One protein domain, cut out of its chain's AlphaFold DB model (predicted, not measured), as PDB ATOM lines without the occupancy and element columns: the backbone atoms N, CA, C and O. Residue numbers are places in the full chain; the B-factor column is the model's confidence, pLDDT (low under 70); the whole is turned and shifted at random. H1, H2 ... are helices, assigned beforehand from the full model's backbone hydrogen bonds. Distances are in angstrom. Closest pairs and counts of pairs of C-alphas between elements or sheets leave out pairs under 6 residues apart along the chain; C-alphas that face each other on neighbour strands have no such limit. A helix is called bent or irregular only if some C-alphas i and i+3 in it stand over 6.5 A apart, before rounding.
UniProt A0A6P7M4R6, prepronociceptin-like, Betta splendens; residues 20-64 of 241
ATOM      1  N   CYS A  20     118.177 171.323 101.353       84.94
ATOM      2  CA  CYS A  20     119.329 170.428 101.234       84.94
ATOM      3  C   CYS A  20     119.495 169.643 102.533       84.94
ATOM      4  O   CYS A  20     119.838 168.463 102.550       84.94
ATOM      5  N   GLN A  21     119.176 170.305 103.642       84.12
ATOM      6  CA  GLN A  21     119.147 169.733 104.968       84.12
ATOM      7  C   GLN A  21     118.093 168.642 105.148       84.12
ATOM      8  O   GLN A  21     118.421 167.584 105.684       84.12
ATOM      9  N   ALA A  22     116.852 168.864 104.716       83.69
ATOM     10  CA  ALA A  22     115.799 167.860 104.823       83.69
ATOM     11  C   ALA A  22     116.093 166.654 103.918       83.69
ATOM     12  O   ALA A  22     115.942 165.505 104.348       83.69
ATOM     13  N   ASP A  23     116.595 166.905 102.711       85.88
ATOM     14  CA  ASP A  23     116.882 165.872 101.719       85.88
ATOM     15  C   ASP A  23     118.099 165.024 102.103       85.88
ATOM     16  O   ASP A  23     118.008 163.797 102.147       85.88
ATOM     17  N   CYS A  24     119.220 165.643 102.487       87.25
ATOM     18  CA  CYS A  24     120.417 164.911 102.913       87.25
ATOM     19  C   CYS A  24     120.186 164.110 104.204       87.25
ATOM     20  O   CYS A  24     120.726 163.009 104.354       87.25
ATOM     21  N   VAL A  25     119.359 164.615 105.130       86.31
ATOM     22  CA  VAL A  25     118.950 163.855 106.324       86.31
ATOM     23  C   VAL A  25     118.034 162.696 105.937       86.31
ATOM     24  O   VAL A  25     118.229 161.583 106.425       86.31
ATOM     25  N   SER A  26     117.085 162.902 105.025       86.31
ATOM     26  CA  SER A  26     116.212 161.828 104.536       86.31
ATOM     27  C   SER A  26     117.016 160.728 103.843       86.31
ATOM     28  O   SER A  26     116.869 159.553 104.174       86.31
ATOM     29  N   CYS A  27     117.966 161.094 102.987       86.56
ATOM     30  CA  CYS A  27     118.884 160.152 102.355       86.56
ATOM     31  C   CYS A  27     119.773 159.410 103.343       86.56
ATOM     32  O   CYS A  27     120.062 158.242 103.114       86.56
ATOM     33  N   SER A  28     120.172 160.032 104.453       85.12
ATOM     34  CA  SER A  28     120.941 159.335 105.492       85.12
ATOM     35  C   SER A  28     120.168 158.191 106.151       85.12
ATOM     36  O   SER A  28     120.778 157.238 106.625       85.12
ATOM     37  N   ASN A  29     118.834 158.271 106.144       82.19
ATOM     38  CA  ASN A  29     117.957 157.223 106.658       82.19
ATOM     39  C   ASN A  29     117.618 156.163 105.596       82.19
ATOM     40  O   ASN A  29     117.294 155.034 105.953       82.19
ATOM     41  N   ILE A  30     117.664 156.521 104.306       83.06
ATOM     42  CA  ILE A  30     117.313 155.637 103.179       83.06
ATOM     43  C   ILE A  30     118.537 154.862 102.673       83.06
ATOM     44  O   ILE A  30     118.423 153.684 102.331       83.06
ATOM     45  N   LEU A  31     119.708 155.502 102.601       79.38
ATOM     46  CA  LEU A  31     120.931 154.851 102.143       79.38
ATOM     47  C   LEU A  31     121.525 153.995 103.270       79.38
ATOM     48  O   LEU A  31     121.751 154.497 104.373       79.38
ATOM     49  N   PRO A  32     121.848 152.719 103.001       68.31
ATOM     50  CA  PRO A  32     122.506 151.874 103.982       68.31
ATOM     51  C   PRO A  32     123.887 152.434 104.342       68.31
ATOM     52  O   PRO A  32     124.640 152.911 103.488       68.31
ATOM     53  N   THR A  33     124.258 152.292 105.614       62.25
ATOM     54  CA  THR A  33     125.551 152.710 106.190       62.25
ATOM     55  C   THR A  33     126.773 152.137 105.460       62.25
ATOM     56  O   THR A  33     127.865 152.697 105.551       62.25
ATOM     57  N   HIS A  34     126.593 151.060 104.692       56.22
ATOM     58  CA  HIS A  34     127.628 150.427 103.876       56.22
ATOM     59  C   HIS A  34     128.131 151.296 102.710       56.22
ATOM     60  O   HIS A  34     129.232 151.048 102.226       56.22
ATOM     61  N   LEU A  35     127.389 152.327 102.274       66.75
ATOM     62  CA  LEU A  35     127.799 153.185 101.150       66.75
ATOM     63  C   LEU A  35     128.739 154.344 101.533       66.75
ATOM     64  O   LEU A  35     129.037 155.192 100.695       66.75
ATOM     65  N   SER A  36     129.228 154.417 102.779       69.25
ATOM     66  CA  SER A  36     130.055 155.537 103.280       69.25
ATOM     67  C   SER A  36     129.414 156.924 103.086       69.25
ATOM     68  O   SER A  36     130.103 157.941 103.015       69.25
ATOM     69  N   PHE A  37     128.080 156.972 103.014       81.88
ATOM     70  CA  PHE A  37     127.337 158.211 102.833       81.88
ATOM     71  C   PHE A  37     127.502 159.105 104.066       81.88
ATOM     72  O   PHE A  37     127.129 158.733 105.181       81.88
ATOM     73  N   LYS A  38     128.082 160.293 103.870       84.56
ATOM     74  CA  LYS A  38     128.270 161.297 104.921       84.56
ATOM     75  C   LYS A  38     127.279 162.444 104.702       84.56
ATOM     76  O   LYS A  38     127.468 163.213 103.761       84.56
ATOM     77  N   PRO A  39     126.286 162.634 105.590       85.12
ATOM     78  CA  PRO A  39     125.266 163.675 105.429       85.12
ATOM     79  C   PRO A  39     125.848 165.092 105.352       85.12
ATOM     80  O   PRO A  39     125.343 165.929 104.618       85.12
ATOM     81  N   LEU A  40     126.950 165.345 106.065       85.81
ATOM     82  CA  LEU A  40     127.653 166.633 106.036       85.81
ATOM     83  C   LEU A  40     128.303 166.928 104.677       85.81
ATOM     84  O   LEU A  40     128.385 168.083 104.288       85.81
ATOM     85  N   VAL A  41     128.751 165.900 103.950       86.69
ATOM     86  CA  VAL A  41     129.333 166.068 102.608       86.69
ATOM     87  C   VAL A  41     128.225 166.352 101.596       86.69
ATOM     88  O   VAL A  41     128.357 167.275 100.804       86.69
ATOM     89  N   CYS A  42     127.095 165.647 101.709       86.81
ATOM     90  CA  CYS A  42     125.889 165.900 100.917       86.81
ATOM     91  C   CYS A  42     125.386 167.346 101.071       86.81
ATOM     92  O   CYS A  42     125.068 167.994 100.080       86.81
ATOM     93  N   LEU A  43     125.374 167.867 102.303       87.50
ATOM     94  CA  LEU A  43     124.990 169.251 102.596       87.50
ATOM     95  C   LEU A  43     125.895 170.266 101.894       87.50
ATOM     96  O   LEU A  43     125.398 171.161 101.219       87.50
ATOM     97  N   ILE A  44     127.214 170.092 102.013       86.38
ATOM     98  CA  ILE A  44     128.191 171.001 101.402       86.38
ATOM     99  C   ILE A  44     128.121 170.919  99.873       86.38
ATOM    100  O   ILE A  44     128.179 171.948  99.213       86.38
ATOM    101  N   GLU A  45     127.960 169.727  99.293       87.69
ATOM    102  CA  GLU A  45     127.804 169.553  97.840       87.69
ATOM    103  C   GLU A  45     126.510 170.198  97.313       87.69
ATOM    104  O   GLU A  45     126.520 170.788  96.231       87.69
ATOM    105  N   CYS A  46     125.419 170.119  98.082       84.94
ATOM    106  CA  CYS A  46     124.127 170.712  97.735       84.94
ATOM    107  C   CYS A  46     124.148 172.246  97.817       84.94
ATOM    108  O   CYS A  46     123.682 172.909  96.896       84.94
ATOM    109  N   GLU A  47     124.740 172.813  98.873       83.62
ATOM    110  CA  GLU A  47     124.864 174.269  99.040       83.62
ATOM    111  C   GLU A  47     125.896 174.884  98.087       83.62
ATOM    112  O   GLU A  47     125.711 175.996  97.595       83.62
ATOM    113  N   ALA A  48     126.988 174.171  97.805       79.94
ATOM    114  CA  ALA A  48     128.067 174.690  96.975       79.94
ATOM    115  C   ALA A  48     127.798 174.573  95.464       79.94
ATOM    116  O   ALA A  48     128.628 175.046  94.685       79.94
ATOM    117  N   ASN A  49     126.702 173.922  95.032       68.00
ATOM    118  CA  ASN A  49     126.473 173.531  93.627       68.00
ATOM    119  C   ASN A  49     127.734 172.902  92.986       68.00
ATOM    120  O   ASN A  49     128.013 173.068  91.796       68.00
ATOM    121  N   ALA A  50     128.551 172.226  93.799       59.44
ATOM    122  CA  ALA A  50     129.902 171.853  93.421       59.44
ATOM    123  C   ALA A  50     129.886 170.536  92.644       59.44
ATOM    124  O   ALA A  50     129.462 169.502  93.157       59.44
ATOM    125  N   ALA A  51     130.390 170.555  91.411       58.19
ATOM    126  CA  ALA A  51     130.693 169.336  90.674       58.19
ATOM    127  C   ALA A  51     132.089 168.813  91.079       58.19
ATOM    128  O   ALA A  51     133.043 169.595  91.054       58.19
ATOM    129  N   PRO A  52     132.255 167.511  91.395       54.34
ATOM    130  CA  PRO A  52     131.250 166.445  91.356       54.34
ATOM    131  C   PRO A  52     130.456 166.311  92.668       54.34
ATOM    132  O   PRO A  52     131.023 166.024  93.719       54.34
ATOM    133  N   ALA A  53     129.128 166.390  92.579       68.62
ATOM    134  CA  ALA A  53     128.208 166.213  93.701       68.62
ATOM    135  C   ALA A  53     127.873 164.721  93.905       68.62
ATOM    136  O   ALA A  53     126.715 164.312  93.915       68.62
ATOM    137  N   SER A  54     128.898 163.865  93.973       74.06
ATOM    138  CA  SER A  54     128.728 162.403  93.889       74.06
ATOM    139  C   SER A  54     127.821 161.824  94.985       74.06
ATOM    140  O   SER A  54     127.088 160.854  94.745       74.06
ATOM    141  N   SER A  55     127.827 162.431  96.177       77.12
ATOM    142  CA  SER A  55     126.992 162.010  97.301       77.12
ATOM    143  C   SER A  55     125.579 162.582  97.189       77.12
ATOM    144  O   SER A  55     124.601 161.862  97.408       77.12
ATOM    145  N   TRP A  56     125.456 163.835  96.753       82.88
ATOM    146  CA  TRP A  56     124.173 164.495  96.523       82.88
ATOM    147  C   TRP A  56     123.395 163.900  95.342       82.88
ATOM    148  O   TRP A  56     122.203 163.632  95.464       82.88
ATOM    149  N   ASP A  57     124.055 163.586  94.228       82.69
ATOM    150  CA  ASP A  57     123.439 162.937  93.065       82.69
ATOM    151  C   ASP A  57     122.913 161.544  93.413       82.69
ATOM    152  O   ASP A  57     121.839 161.136  92.965       82.69
ATOM    153  N   SER A  58     123.655 160.810  94.245       80.88
ATOM    154  CA  SER A  58     123.230 159.505  94.756       80.88
ATOM    155  C   SER A  58     122.005 159.634  95.666       80.88
ATOM    156  O   SER A  58     121.066 158.846  95.551       80.88
ATOM    157  N   CYS A  59     121.978 160.665  96.514       84.25
ATOM    158  CA  CYS A  59     120.832 161.008  97.350       84.25
ATOM    159  C   CYS A  59     119.601 161.399  96.511       84.25
ATOM    160  O   CYS A  59     118.521 160.842  96.696       84.25
ATOM    161  N   ARG A  60     119.766 162.261  95.505       82.94
ATOM    162  CA  ARG A  60     118.693 162.682  94.595       82.94
ATOM    163  C   ARG A  60     118.086 161.500  93.845       82.94
ATOM    164  O   ARG A  60     116.869 161.395  93.748       82.94
ATOM    165  N   ARG A  61     118.912 160.573  93.348       80.94
ATOM    166  CA  ARG A  61     118.419 159.345  92.703       80.94
ATOM    167  C   ARG A  61     117.630 158.477  93.680       80.94
ATOM    168  O   ARG A  61     116.581 157.973  93.303       80.94
ATOM    169  N   ALA A  62     118.095 158.341  94.920       78.38
ATOM    170  CA  ALA A  62     117.384 157.588  95.950       78.38
ATOM    171  C   ALA A  62     116.048 158.231  96.356       78.38
ATOM    172  O   ALA A  62     115.097 157.504  96.620       78.38
ATOM    173  N   LEU A  63     115.951 159.565  96.354       75.94
ATOM    174  CA  LEU A  63     114.704 160.299  96.614       75.94
ATOM    175  C   LEU A  63     113.711 160.223  95.445       75.94
ATOM    176  O   LEU A  63     112.503 160.249  95.663       75.94
ATOM    177  N   LEU A  64     114.208 160.119  94.208       74.19
ATOM    178  CA  LEU A  64     113.385 159.968  93.003       74.19
ATOM    179  C   LEU A  64     112.927 158.521  92.760       74.19
ATOM    180  O   LEU A  64     111.993 158.294  91.990       74.19
TER     181      LEU A  64
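AT A GLANCE: This is residues 20 to 64 of the 241 residues of the protein "prepronociceptin-like" of Betta splendens (UniProt A0A6P7M4R6). Two helices, H1 and H2, make a short, splayed helical hairpin, and the third helix, H3, crosses over one side of that pair, so that each helix touches the other two in a small rounded knot. The link of residues 31 to 38 makes the turn of the hairpin, and the link of residues 48 to 53 leads from H2 to H3. The printed part has 45 residues with three named helices, in the order H1, H2, H3, and no named strand; its class is all helix. It is compact, with a radius of gyration of the C-alphas of 9.2 A, and the C-alphas span 24 by 18 by 18 A.

HOW THE PARTS SIT: Begin with H1, residues 20 to 30, which with H3, residues 54 to 64, is the longest helix by residues. H1 touches H3, and their closest C-alphas are those of Cys 27 and Cys 59, 5.4 A apart. The lines of these two stand about perpendicular, at 76 degrees. H1 also touches H2, residues 39 to 47; look at Cys 24 and Pro 39, whose C-alphas are the closest of the two helices, 5.6 A apart. H1 and H2 form a helical hairpin and run opposite ways at a steep tilt of 35.2 degrees, only just past shallow. H2 touches H3 in turn, where the C-alphas of Cys 42 and Trp 56 are the closest, 4.9 A apart. Their lines stand about perpendicular, at 90 degrees. The helix packing is mostly crossed: of these three touching pairs, 0 are at a shallow tilt. On the backbone of H1, H2 and H3, every O i to N i+4 pair is within hydrogen-bond range.

IN THESE COORDINATES: Find C-alpha 20 of Cys 20 at (119.329, 170.428, 101.234); from there H1 runs to Ile 30, 15.1 A from first to last C-alpha. Go on to C-alpha 39 at (125.266, 163.675, 105.429), where H2 begins; it ends at Glu 47, 12.4 A from its first C-alpha. H3 starts at Ser 54 and runs 15.6 A to C-alpha 64 of Leu 64 at (113.385, 159.968, 93.003). None of the three helices is bent or irregular.

THE WHOLE: Look for the two C-alphas farthest apart in the link residues His 34 and Asn 49, 25.3 A from each other. The first and last printed C-alphas, those of Cys 20 and Leu 64, are 14.6 A apart. The printed part has no cut. The link from H1 to H2, with 8 residues, and the link from H2 to H3, with 6 residues, are both short. The mean pLDDT of the printed part is 78.7, and in the B-factor column you will find values under 70 at residues 32 to 36 and 49 to 53.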